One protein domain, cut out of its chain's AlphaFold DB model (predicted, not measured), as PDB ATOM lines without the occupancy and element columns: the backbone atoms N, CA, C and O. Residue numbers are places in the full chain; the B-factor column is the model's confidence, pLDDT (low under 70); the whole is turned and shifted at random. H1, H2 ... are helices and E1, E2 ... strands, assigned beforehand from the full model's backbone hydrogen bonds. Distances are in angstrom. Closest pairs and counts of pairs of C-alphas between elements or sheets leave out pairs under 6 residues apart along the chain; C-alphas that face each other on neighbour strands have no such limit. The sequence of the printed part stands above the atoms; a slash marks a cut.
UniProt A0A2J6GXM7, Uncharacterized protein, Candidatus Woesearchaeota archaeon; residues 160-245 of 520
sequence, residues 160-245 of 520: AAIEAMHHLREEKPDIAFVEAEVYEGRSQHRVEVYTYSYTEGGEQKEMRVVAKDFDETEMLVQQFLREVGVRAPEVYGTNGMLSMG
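This is residues 160 to 245 of the 520 residues of an uncharacterized protein of Candidatus Woesearchaeota archaeon (UniProt A0A2J6GXM7). A strongly twisted sheet of five strands curls round H1, with the long strands E1, E2 and E3 making one part of it and the short strands E5 and E4 the other. H2 packs on the E5 and E4 part, away from H1. The printed part has 86 residues, with two named helices and five named strands in the order H1, E1, E2, E3, H2, E4, E5; the sheet runs E1, E2, E3, E5, E4, all antiparallel, and the class is mixed. The whole is compact, with a radius of gyration of the C-alphas of 13.4 A and spans of 39 by 33 by 20 A.

H1, residues 160 to 168, is on the sheet; its closest C-alphas to E4, residues 235 to 237, are Ala 164 and Tyr 236, 4.9 A apart. E1, residues 176 to 184, E2, residues 190 to 200, and E3, residues 203 to 213, form a meander, each strand the antiparallel neighbour of the one before, with N 181 and O 193 at 2.8 A and N 194 and O 209 at 2.8 A. H2, residues 216 to 227, is on the sheet at a height of 9.8 A, and its closest C-alphas to E4 are Gln 223 and Val 235, 6.8 A apart. E3, H2 and E4 form a split strand-helix-strand unit, two strands of one sheet with a helix between them along the chain and another strand, E5, residues 241 to 245, between them in the sheet; its crossover is right-handed. Between the neighbour strands E3 and E5, N 210 and O 244 are within hydrogen-bond range at 2.8 A, and in the hairpin of E4 and E5, N 243 and O 237 are within hydrogen-bond range at 3.0 A. The helices lie on both faces of the sheet, three layers, and H1 and H2 are apart. In H1 and H2 every O i to N i+4 pair is within hydrogen-bond range.

H1 begins at C-alpha 160 (-28.032, -30.498, 4.282) and E5 ends at C-alpha 245 (-34.682, -21.582, -1.510). From first to last C-alpha, E1 measures 24.7 A, E2 31.5 A, E3 33.3 A and H2 16.7 A.

The two C-alphas farthest apart, those of Gln 188 and Gly 202, are 41.0 A apart. The printed part has no cut, and no link is long. Residues 184 to 189 and residue 239 have pLDDT under 70.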
ATOM      1  N   ALA A 160     -27.079 -31.576   4.543       80.25
ATOM      2  CA  ALA A 160     -28.032 -30.498   4.282       80.25
ATOM      3  C   ALA A 160     -28.604 -30.536   2.850       80.25
ATOM      4  O   ALA A 160     -29.772 -30.204   2.639       80.25
ATOM      5  N   ALA A 161     -27.812 -30.992   1.869       83.50
ATOM      6  CA  ALA A 161     -28.275 -31.179   0.498       83.50
ATOM      7  C   ALA A 161     -29.218 -32.389   0.374       83.50
ATOM      8  O   ALA A 161     -30.222 -32.353  -0.336       83.50
ATOM      9  N   ILE A 162     -28.929 -33.466   1.104       83.12
ATOM     10  CA  ILE A 162     -29.785 -34.658   1.145       83.12
ATOM     11  C   ILE A 162     -31.135 -34.334   1.796       83.12
ATOM     12  O   ILE A 162     -32.173 -34.742   1.275       83.12
ATOM     13  N   GLU A 163     -31.141 -33.590   2.903       83.38
ATOM     14  CA  GLU A 163     -32.371 -33.172   3.585       83.38
ATOM     15  C   GLU A 163     -33.237 -32.284   2.687       83.38
ATOM     16  O   GLU A 163     -34.413 -32.587   2.476       83.38
ATOM     17  N   ALA A 164     -32.639 -31.254   2.077       86.19
ATOM     18  CA  ALA A 164     -33.352 -30.397   1.139       86.19
ATOM     19  C   ALA A 164     -33.917 -31.211  -0.036       86.19
ATOM     20  O   ALA A 164     -35.082 -31.058  -0.387       86.19
ATOM     21  N   MET A 165     -33.142 -32.147  -0.595       88.62
ATOM     22  CA  MET A 165     -33.626 -33.058  -1.637       88.62
ATOM     23  C   MET A 165     -34.818 -33.904  -1.168       88.62
ATOM     24  O   MET A 165     -35.745 -34.123  -1.943       88.62
ATOM     25  N   HIS A 166     -34.814 -34.400   0.073       85.75
ATOM     26  CA  HIS A 166     -35.931 -35.173   0.619       85.75
ATOM     27  C   HIS A 166     -37.217 -34.356   0.698       85.75
ATOM     28  O   HIS A 166     -38.258 -34.863   0.287       85.75
ATOM     29  N   HIS A 167     -37.132 -33.110   1.161       87.25
ATOM     30  CA  HIS A 167     -38.268 -32.194   1.172       87.25
ATOM     31  C   HIS A 167     -38.751 -31.900  -0.257       87.25
ATOM     32  O   HIS A 167     -39.921 -32.069  -0.589       87.25
ATOM     33  N   LEU A 168     -37.822 -31.562  -1.153       87.44
ATOM     34  CA  LEU A 168     -38.124 -31.218  -2.543       87.44
ATOM     35  C   LEU A 168     -38.719 -32.377  -3.352       87.44
ATOM     36  O   LEU A 168     -39.436 -32.140  -4.321       87.44
ATOM     37  N   ARG A 169     -38.469 -33.633  -2.959       90.12
ATOM     38  CA  ARG A 169     -39.060 -34.818  -3.603       90.12
ATOM     39  C   ARG A 169     -40.571 -34.911  -3.452       90.12
ATOM     40  O   ARG A 169     -41.195 -35.602  -4.257       90.12
ATOM     41  N   GLU A 170     -41.153 -34.249  -2.456       86.56
ATOM     42  CA  GLU A 170     -42.608 -34.184  -2.314       86.56
ATOM     43  C   GLU A 170     -43.242 -33.423  -3.489       86.56
ATOM     44  O   GLU A 170     -44.292 -33.824  -3.992       86.56
ATOM     45  N   GLU A 171     -42.561 -32.389  -3.990       84.50
ATOM     46  CA  GLU A 171     -43.019 -31.576  -5.120       84.50
ATOM     47  C   GLU A 171     -42.454 -32.037  -6.469       84.50
ATOM     48  O   GLU A 171     -43.151 -31.998  -7.488       84.50
ATOM     49  N   LYS A 172     -41.186 -32.464  -6.487       90.00
ATOM     50  CA  LYS A 172     -40.412 -32.862  -7.673       90.00
ATOM     51  C   LYS A 172     -39.842 -34.276  -7.471       90.00
ATOM     52  O   LYS A 172     -38.688 -34.424  -7.067       90.00
ATOM     53  N   PRO A 173     -40.616 -35.344  -7.744       88.00
ATOM     54  CA  PRO A 173     -40.224 -36.715  -7.398       88.00
ATOM     55  C   PRO A 173     -38.916 -37.208  -8.036       88.00
ATOM     56  O   PRO A 173     -38.278 -38.113  -7.501       88.00
ATOM     57  N   ASP A 174     -38.526 -36.641  -9.179       89.62
ATOM     58  CA  ASP A 174     -37.325 -36.996  -9.938       89.62
ATOM     59  C   ASP A 174     -36.121 -36.082  -9.654       89.62
ATOM     60  O   ASP A 174     -35.108 -36.173 -10.348       89.62
ATOM     61  N   ILE A 175     -36.207 -35.220  -8.637       91.06
ATOM     62  CA  ILE A 175     -35.123 -34.305  -8.289       91.06
ATOM     63  C   ILE A 175     -33.840 -35.054  -7.894       91.06
ATOM     64  O   ILE A 175     -33.846 -35.999  -7.090       91.06
ATOM     65  N   ALA A 176     -32.720 -34.593  -8.450       87.56
ATOM     66  CA  ALA A 176     -31.386 -35.124  -8.217       87.56
ATOM     67  C   ALA A 176     -30.395 -33.998  -7.909       87.56
ATOM     68  O   ALA A 176     -30.425 -32.945  -8.541       87.56
ATOM     69  N   PHE A 177     -29.504 -34.235  -6.946       89.06
ATOM     70  CA  PHE A 177     -28.390 -33.337  -6.642       89.06
ATOM     71  C   PHE A 177     -27.371 -33.331  -7.788       89.06
ATOM     72  O   PHE A 177     -27.020 -34.391  -8.308       89.06
ATOM     73  N   VAL A 178     -26.897 -32.141  -8.156       89.19
ATOM     74  CA  VAL A 178     -25.925 -31.924  -9.234       89.19
ATOM     75  C   VAL A 178     -24.569 -31.554  -8.647       89.19
ATOM     76  O   VAL A 178     -23.591 -32.271  -8.849       89.19
ATOM     77  N   GLU A 179     -24.512 -30.447  -7.908       89.06
ATOM     78  CA  GLU A 179     -23.262 -29.891  -7.392       89.06
ATOM     79  C   GLU A 179     -23.479 -28.990  -6.172       89.06
ATOM     80  O   GLU A 179     -24.597 -28.561  -5.876       89.06
ATOM     81  N   ALA A 180     -22.380 -28.704  -5.471       86.75
ATOM     82  CA  ALA A 180     -22.320 -27.760  -4.366       86.75
ATOM     83  C   ALA A 180     -21.237 -26.709  -4.634       86.75
ATOM     84  O   ALA A 180     -20.083 -27.046  -4.898       86.75
ATOM     85  N   GLU A 181     -21.604 -25.440  -4.508       87.50
ATOM     86  CA  GLU A 181     -20.691 -24.302  -4.548       87.50
ATOM     87  C   GLU A 181     -20.539 -23.728  -3.140       87.50
ATOM     88  O   GLU A 181     -21.529 -23.404  -2.487       87.50
ATOM     89  N   VAL A 182     -19.305 -23.567  -2.663       81.62
ATOM     90  CA  VAL A 182     -19.041 -22.965  -1.350       81.62
ATOM     91  C   VAL A 182     -18.593 -21.522  -1.542       81.62
ATOM     92  O   VAL A 182     -17.588 -21.249  -2.200       81.62
ATOM     93  N   TYR A 183     -19.327 -20.598  -0.930       75.25
ATOM     94  CA  TYR A 183     -19.004 -19.182  -0.886       75.25
ATOM     95  C   TYR A 183     -18.527 -18.814   0.521       75.25
ATOM     96  O   TYR A 183     -19.316 -18.604   1.442       75.25
ATOM     97  N   GLU A 184     -17.212 -18.685   0.684       63.91
ATOM     98  CA  GLU A 184     -16.618 -18.052   1.862       63.91
ATOM     99  C   GLU A 184     -16.537 -16.537   1.622       63.91
ATOM    100  O   GLU A 184     -15.600 -16.007   1.017       63.91
ATOM    101  N   GLY A 185     -17.587 -15.828   2.034       53.59
ATOM    102  CA  GLY A 185     -17.622 -14.371   2.005       53.59
ATOM    103  C   GLY A 185     -16.792 -13.732   3.126       53.59
ATOM    104  O   GLY A 185     -16.323 -14.383   4.052       53.59
ATOM    105  N   ARG A 186     -16.653 -12.397   3.083       41.06
ATOM    106  CA  ARG A 186     -16.191 -11.605   4.248       41.06
ATOM    107  C   ARG A 186     -17.254 -11.503   5.353       41.06
ATOM    108  O   ARG A 186     -16.947 -11.008   6.435       41.06
ATOM    109  N   SER A 187     -18.497 -11.889   5.057       45.97
ATOM    110  CA  SER A 187     -19.545 -12.152   6.043       45.97
ATOM    111  C   SER A 187     -19.147 -13.398   6.823       45.97
ATOM    112  O   SER A 187     -18.697 -14.364   6.224       45.97
ATOM    113  N   GLN A 188     -19.285 -13.388   8.143       47.66
ATOM    114  CA  GLN A 188     -18.767 -14.419   9.052       47.66
ATOM    115  C   GLN A 188     -19.444 -15.804   8.921       47.66
ATOM    116  O   GLN A 188     -19.224 -16.654   9.775       47.66
ATOM    117  N   HIS A 189     -20.218 -16.036   7.859       62.69
ATOM    118  CA  HIS A 189     -21.018 -17.233   7.626       62.69
ATOM    119  C   HIS A 189     -20.515 -17.987   6.401       62.69
ATOM    120  O   HIS A 189     -20.322 -17.401   5.329       62.69
ATOM    121  N   ARG A 190     -20.339 -19.297   6.561       71.75
ATOM    122  CA  ARG A 190     -20.130 -20.216   5.443       71.75
ATOM    123  C   ARG A 190     -21.473 -20.399   4.745       71.75
ATOM    124  O   ARG A 190     -22.433 -20.852   5.363       71.75
ATOM    125  N   VAL A 191     -21.535 -20.025   3.471       82.44
ATOM    126  CA  VAL A 191     -22.730 -20.207   2.645       82.44
ATOM    127  C   VAL A 191     -22.417 -21.236   1.575       82.44
ATOM    128  O   VAL A 191     -21.460 -21.085   0.817       82.44
ATOM    129  N   GLU A 192     -23.230 -22.276   1.501       88.19
ATOM    130  CA  GLU A 192     -23.170 -23.288   0.456       88.19
ATOM    131  C   GLU A 192     -24.391 -23.147  -0.442       88.19
ATOM    132  O   GLU A 192     -25.493 -22.878   0.029       88.19
ATOM    133  N   VAL A 193     -24.206 -23.302  -1.745       89.00
ATOM    134  CA  VAL A 193     -25.302 -23.326  -2.706       89.00
ATOM    135  C   VAL A 193     -25.325 -24.685  -3.377       89.00
ATOM    136  O   VAL A 193     -24.370 -25.076  -4.039       89.00
ATOM    137  N   TYR A 194     -26.425 -25.402  -3.199       91.06
ATOM    138  CA  TYR A 194     -26.665 -26.710  -3.785       91.06
ATOM    139  C   TYR A 194     -27.540 -26.568  -5.019       91.06
ATOM    140  O   TYR A 194     -28.627 -25.994  -4.943       91.06
ATOM    141  N   THR A 195     -27.083 -27.112  -6.141       91.75
ATOM    142  CA  THR A 195     -27.844 -27.163  -7.390       91.75
ATOM    143  C   THR A 195     -28.469 -28.545  -7.542       91.75
ATOM    144  O   THR A 195     -27.801 -29.568  -7.378       91.75
ATOM    145  N   TYR A 196     -29.754 -28.576  -7.882       92.19
ATOM    146  CA  TYR A 196     -30.511 -29.784  -8.187       92.19
ATOM    147  C   TYR A 196     -31.102 -29.692  -9.584       92.19
ATOM    148  O   TYR A 196     -31.498 -28.614 -10.019       92.19
ATOM    149  N   SER A 197     -31.238 -30.832 -10.251       93.88
ATOM    150  CA  SER A 197     -31.940 -30.954 -11.525       93.88
ATOM    151  C   SER A 197     -33.214 -31.775 -11.370       93.88
ATOM    152  O   SER A 197     -33.209 -32.765 -10.640       93.88
ATOM    153  N   TYR A 198     -34.272 -31.408 -12.085       92.56
ATOM    154  CA  TYR A 198     -35.539 -32.145 -12.150       92.56
ATOM    155  C   TYR A 198     -36.192 -31.973 -13.529       92.56
ATOM    156  O   TYR A 198     -35.797 -31.100 -14.303       92.56
ATOM    157  N   THR A 199     -37.197 -32.786 -13.850       91.69
ATOM    158  CA  THR A 199     -37.918 -32.720 -15.129       91.69
ATOM    159  C   THR A 199     -39.294 -32.103 -14.935       91.69
ATOM    160  O   THR A 199     -40.096 -32.553 -14.118       91.69
ATOM    161  N   GLU A 200     -39.633 -31.103 -15.745       91.56
ATOM    162  CA  GLU A 200     -40.967 -30.505 -15.750       91.56
ATOM    163  C   GLU A 200     -41.411 -30.212 -17.179       91.56
ATOM    164  O   GLU A 200     -40.711 -29.551 -17.941       91.56
ATOM    165  N   GLY A 201     -42.572 -30.743 -17.571       88.31
ATOM    166  CA  GLY A 201     -43.063 -30.606 -18.947       88.31
ATOM    167  C   GLY A 201     -42.201 -31.319 -19.999       88.31
ATOM    168  O   GLY A 201     -42.322 -31.014 -21.180       88.31
ATOM    169  N   GLY A 202     -41.347 -32.265 -19.589       89.06
ATOM    170  CA  GLY A 202     -40.395 -32.950 -20.471       89.06
ATOM    171  C   GLY A 202     -39.082 -32.192 -20.692       89.06
ATOM    172  O   GLY A 202     -38.222 -32.690 -21.416       89.06
ATOM    173  N   GLU A 203     -38.908 -31.028 -20.064       91.19
ATOM    174  CA  GLU A 203     -37.666 -30.259 -20.080       91.19
ATOM    175  C   GLU A 203     -36.909 -30.444 -18.764       91.19
ATOM    176  O   GLU A 203     -37.511 -30.499 -17.688       91.19
ATOM    177  N   GLN A 204     -35.580 -30.532 -18.855       90.62
ATOM    178  CA  GLN A 204     -34.712 -30.538 -17.685       90.62
ATOM    179  C   GLN A 204     -34.595 -29.112 -17.145       90.62
ATOM    180  O   GLN A 204     -34.277 -28.180 -17.885       90.62
ATOM    181  N   LYS A 205     -34.867 -28.955 -15.853       92.69
ATOM    182  CA  LYS A 205     -34.795 -27.694 -15.120       92.69
ATOM    183  C   LYS A 205     -33.834 -27.823 -13.955       92.69
ATOM    184  O   LYS A 205     -33.573 -28.924 -13.472       92.69
ATOM    185  N   GLU A 206     -33.344 -26.681 -13.499       90.81
ATOM    186  CA  GLU A 206     -32.475 -26.581 -12.335       90.81
ATOM    187  C   GLU A 206     -33.136 -25.745 -11.247       90.81
ATOM    188  O   GLU A 206     -33.865 -24.790 -11.522       90.81
ATOM    189  N   MET A 207     -32.848 -26.098 -10.002       90.50
ATOM    190  CA  MET A 207     -33.166 -25.282  -8.843       90.50
ATOM    191  C   MET A 207     -31.986 -25.228  -7.888       90.50
ATOM    192  O   MET A 207     -31.175 -26.151  -7.829       90.50
ATOM    193  N   ARG A 208     -31.895 -24.137  -7.132       91.69
ATOM    194  CA  ARG A 208     -30.792 -23.896  -6.203       91.69
ATOM    195  C   ARG A 208     -31.319 -23.731  -4.781       91.69
ATOM    196  O   ARG A 208     -32.376 -23.138  -4.565       91.69
ATOM    197  N   VAL A 209     -30.560 -24.243  -3.819       91.19
ATOM    198  CA  VAL A 209     -30.815 -24.139  -2.377       91.19
ATOM    199  C   VAL A 209     -29.588 -23.535  -1.720       91.19
ATOM    200  O   VAL A 209     -28.473 -23.948  -2.009       91.19
ATOM    201  N   VAL A 210     -29.792 -22.565  -0.843       90.25
ATOM    202  CA  VAL A 210     -28.762 -21.996   0.023       90.25
ATOM    203  C   VAL A 210     -28.758 -22.764   1.337       90.25
ATOM    204  O   VAL A 210     -29.791 -22.827   1.989       90.25
ATOM    205  N   ALA A 211     -27.616 -23.293   1.754       89.50
ATOM    206  CA  ALA A 211     -27.388 -23.776   3.107       89.50
ATOM    207  C   ALA A 211     -26.439 -22.825   3.838       89.50
ATOM    208  O   ALA A 211     -25.362 -22.493   3.339       89.50
ATOM    209  N   LYS A 212     -26.840 -22.376   5.025       88.81
ATOM    210  CA  LYS A 212     -26.015 -21.525   5.892       88.81
ATOM    211  C   LYS A 212     -26.102 -21.961   7.353       88.81
ATOM    212  O   LYS A 212     -26.848 -22.885   7.678       88.81
ATOM    213  N   ASP A 213     -25.332 -21.309   8.220       87.31
ATOM    214  CA  ASP A 213     -25.395 -21.543   9.665       87.31
ATOM    215  C   ASP A 213     -26.842 -21.452  10.168       87.31
ATOM    216  O   ASP A 213     -27.613 -20.585   9.749       87.31
ATOM    217  N   PHE A 214     -27.224 -22.383  11.041       86.81
ATOM    218  CA  PHE A 214     -28.583 -22.441  11.556       86.81
ATOM    219  C   PHE A 214     -28.876 -21.263  12.494       86.81
ATOM    220  O   PHE A 214     -28.246 -21.136  13.546       86.81
ATOM    221  N   ASP A 215     -29.881 -20.463  12.137       89.00
ATOM    222  CA  ASP A 215     -30.492 -19.453  12.998       89.00
ATOM    223  C   ASP A 215     -32.002 -19.722  13.122       89.00
ATOM    224  O   ASP A 215     -32.750 -19.732  12.139       89.00
ATOM    225  N   GLU A 216     -32.450 -19.972  14.353       89.12
ATOM    226  CA  GLU A 216     -33.848 -20.298  14.654       89.12
ATOM    227  C   GLU A 216     -34.788 -19.115  14.371       89.12
ATOM    228  O   GLU A 216     -35.904 -19.318  13.887       89.12
ATOM    229  N   THR A 217     -34.338 -17.880  14.626       91.12
ATOM    230  CA  THR A 217     -35.143 -16.674  14.382       91.12
ATOM    231  C   THR A 217     -35.415 -16.537  12.896       91.12
ATOM    232  O   THR A 217     -36.559 -16.340  12.491       91.12
ATOM    233  N   GLU A 218     -34.386 -16.680  12.070       92.12
ATOM    234  CA  GLU A 218     -34.533 -16.580  10.628       92.12
ATOM    235  C   GLU A 218     -35.425 -17.676  10.052       92.12
ATOM    236  O   GLU A 218     -36.311 -17.369   9.253       92.12
ATOM    237  N   MET A 219     -35.249 -18.926  10.487       92.69
ATOM    238  CA  MET A 219     -36.098 -20.041  10.068       92.69
ATOM    239  C   MET A 219     -37.583 -19.750  10.340       92.69
ATOM    240  O   MET A 219     -38.409 -19.801   9.423       92.69
ATOM    241  N   LEU A 220     -37.922 -19.423  11.592       93.94
ATOM    242  CA  LEU A 220     -39.308 -19.206  12.016       93.94
ATOM    243  C   LEU A 220     -39.907 -17.970  11.347       93.94
ATOM    244  O   LEU A 220     -41.052 -18.001  10.897       93.94
ATOM    245  N   VAL A 221     -39.132 -16.887  11.235       95.19
ATOM    246  CA  VAL A 221     -39.585 -15.656  10.586       95.19
ATOM    247  C   VAL A 221     -39.839 -15.882   9.099       95.19
ATOM    248  O   VAL A 221     -40.851 -15.402   8.600       95.19
ATOM    249  N   GLN A 222     -38.998 -16.627   8.381       94.12
ATOM    250  CA  GLN A 222     -39.228 -16.893   6.958       94.12
ATOM    251  C   GLN A 222     -40.483 -17.732   6.709       94.12
ATOM    252  O   GLN A 222     -41.291 -17.376   5.846       94.12
ATOM    253  N   GLN A 223     -40.684 -18.799   7.486       93.38
ATOM    254  CA  GLN A 223     -41.898 -19.617   7.401       93.38
ATOM    255  C   GLN A 223     -43.148 -18.780   7.693       93.38
ATOM    256  O   GLN A 223     -44.103 -18.791   6.918       93.38
ATOM    257  N   PHE A 224     -43.101 -17.974   8.755       95.62
ATOM    258  CA  PHE A 224     -44.162 -17.034   9.096       95.62
ATOM    259  C   PHE A 224     -44.444 -16.024   7.978       95.62
ATOM    260  O   PHE A 224     -45.603 -15.786   7.644       95.62
ATOM    261  N   LEU A 225     -43.407 -15.423   7.387       95.44
ATOM    262  CA  LEU A 225     -43.567 -14.440   6.319       95.44
ATOM    263  C   LEU A 225     -44.277 -15.048   5.107       95.44
ATOM    264  O   LEU A 225     -45.186 -14.413   4.571       95.44
ATOM    265  N   ARG A 226     -43.934 -16.284   4.727       93.62
ATOM    266  CA  ARG A 226     -44.646 -17.011   3.666       93.62
ATOM    267  C   ARG A 226     -46.107 -17.265   4.031       93.62
ATOM    268  O   ARG A 226     -46.973 -16.998   3.200       93.62
ATOM    269  N   GLU A 227     -46.380 -17.696   5.262       93.38
ATOM    270  CA  GLU A 227     -47.742 -17.954   5.757       93.38
ATOM    271  C   GLU A 227     -48.636 -16.706   5.659       93.38
ATOM    272  O   GLU A 227     -49.793 -16.781   5.253       93.38
ATOM    273  N   VAL A 228     -48.088 -15.520   5.944       91.56
ATOM    274  CA  VAL A 228     -48.829 -14.249   5.827       91.56
ATOM    275  C   VAL A 228     -48.789 -13.634   4.423       91.56
ATOM    276  O   VAL A 228     -49.205 -12.488   4.238       91.56
ATOM    277  N   GLY A 229     -48.299 -14.369   3.421       89.81
ATOM    278  CA  GLY A 229     -48.283 -13.944   2.020       89.81
ATOM    279  C   GLY A 229     -47.205 -12.910   1.677       89.81
ATOM    280  O   GLY A 229     -47.335 -12.184   0.688       89.81
ATOM    281  N   VAL A 230     -46.147 -12.812   2.483       91.12
ATOM    282  CA  VAL A 230     -44.942 -12.038   2.167       91.12
ATOM    283  C   VAL A 230     -43.958 -12.939   1.434       91.12
ATOM    284  O   VAL A 230     -43.696 -14.074   1.827       91.12
ATOM    285  N   ARG A 231     -43.376 -12.418   0.354       89.19
ATOM    286  CA  ARG A 231     -42.358 -13.136  -0.407       89.19
ATOM    287  C   ARG A 231     -41.090 -13.312   0.436       89.19
ATOM    288  O   ARG A 231     -40.364 -12.346   0.657       89.19
ATOM    289  N   ALA A 232     -40.825 -14.547   0.851       91.50
ATOM    290  CA  ALA A 232     -39.623 -14.966   1.564       91.50
ATOM    291  C   ALA A 232     -39.135 -16.332   1.034       91.50
ATOM    292  O   ALA A 232     -39.943 -17.082   0.459       91.50
ATOM    293  N   PRO A 233     -37.834 -16.654   1.187       91.31
ATOM    294  CA  PRO A 233     -37.305 -17.965   0.830       91.31
ATOM    295  C   PRO A 233     -38.062 -19.087   1.538       91.31
ATOM    296  O   PRO A 233     -38.532 -18.937   2.664       91.31
ATOM    297  N   GLU A 234     -38.221 -20.207   0.848       91.62
ATOM    298  CA  GLU A 234     -38.788 -21.415   1.439       91.62
ATOM    299  C   GLU A 234     -37.738 -22.147   2.263       91.62
ATOM    300  O   GLU A 234     -36.582 -22.181   1.857       91.62
ATOM    301  N   VAL A 235     -38.130 -22.731   3.392       91.38
ATOM    302  CA  VAL A 235     -37.229 -23.497   4.260       91.38
ATOM    303  C   VAL A 235     -37.375 -24.982   3.938       91.38
ATOM    304  O   VAL A 235     -38.472 -25.522   4.034       91.38
ATOM    305  N   TYR A 236     -36.265 -25.639   3.598       87.75
ATOM    306  CA  TYR A 236     -36.220 -27.042   3.177       87.75
ATOM    307  C   TYR A 236     -35.584 -27.993   4.201       87.75
ATOM    308  O   TYR A 236     -35.755 -29.202   4.076       87.75
ATOM    309  N   GLY A 237     -34.836 -27.490   5.188       81.81
ATOM    310  CA  GLY A 237     -34.135 -28.347   6.150       81.81
ATOM    311  C   GLY A 237     -33.415 -27.590   7.264       81.81
ATOM    312  O   GLY A 237     -33.174 -26.385   7.140       81.81
ATOM    313  N   THR A 238     -33.108 -28.303   8.352       81.25
ATOM    314  CA  THR A 238     -32.523 -27.742   9.591       81.25
ATOM    315  C   THR A 238     -31.423 -28.604  10.222       81.25
ATOM    316  O   THR A 238     -30.862 -28.223  11.253       81.25
ATOM    317  N   ASN A 239     -31.090 -29.770   9.653       68.75
ATOM    318  CA  ASN A 239     -30.100 -30.670  10.242       68.75
ATOM    319  C   ASN A 239     -28.682 -30.120  10.058       68.75
ATOM    320  O   ASN A 239     -28.033 -30.316   9.032       68.75
ATOM    321  N   GLY A 240     -28.194 -29.424  11.085       71.06
ATOM    322  CA  GLY A 240     -26.842 -28.863  11.151       71.06
ATOM    323  C   GLY A 240     -26.663 -27.549  10.383       71.06
ATOM    324  O   GLY A 240     -25.810 -26.750  10.760       71.06
ATOM    325  N   MET A 241     -27.488 -27.291   9.364       84.81
ATOM    326  CA  MET A 241     -27.531 -26.044   8.593       84.81
ATOM    327  C   MET A 241     -28.979 -25.669   8.259       84.81
ATOM    328  O   MET A 241     -29.842 -26.538   8.142       84.81
ATOM    329  N   LEU A 242     -29.238 -24.375   8.080       89.50
ATOM    330  CA  LEU A 242     -30.509 -23.865   7.575       89.50
ATOM    331  C   LEU A 242     -30.488 -23.889   6.040       89.50
ATOM    332  O   LEU A 242     -29.772 -23.103   5.417       89.50
ATOM    333  N   SER A 243     -31.273 -24.793   5.449       91.12
ATOM    334  CA  SER A 243     -31.423 -24.951   3.996       91.12
ATOM    335  C   SER A 243     -32.648 -24.191   3.495       91.12
ATOM    336  O   SER A 243     -33.762 -24.456   3.943       91.12
ATOM    337  N   MET A 244     -32.463 -23.272   2.548       92.38
ATOM    338  CA  MET A 244     -33.502 -22.366   2.054       92.38
ATOM    339  C   MET A 244     -33.478 -22.215   0.533       92.38
ATOM    340  O   MET A 244     -32.430 -22.334  -0.095       92.38
ATOM    341  N   GLY A 245     -34.610 -21.888  -0.082       90.00
ATOM    342  CA  GLY A 245     -34.682 -21.582  -1.510       90.00
ATOM    343  C   GLY A 245     -33.737 -20.456  -1.919       90.00
ATOM    344  O   GLY A 245     -33.704 -19.391  -1.302       90.00
TER     345      GLY A 245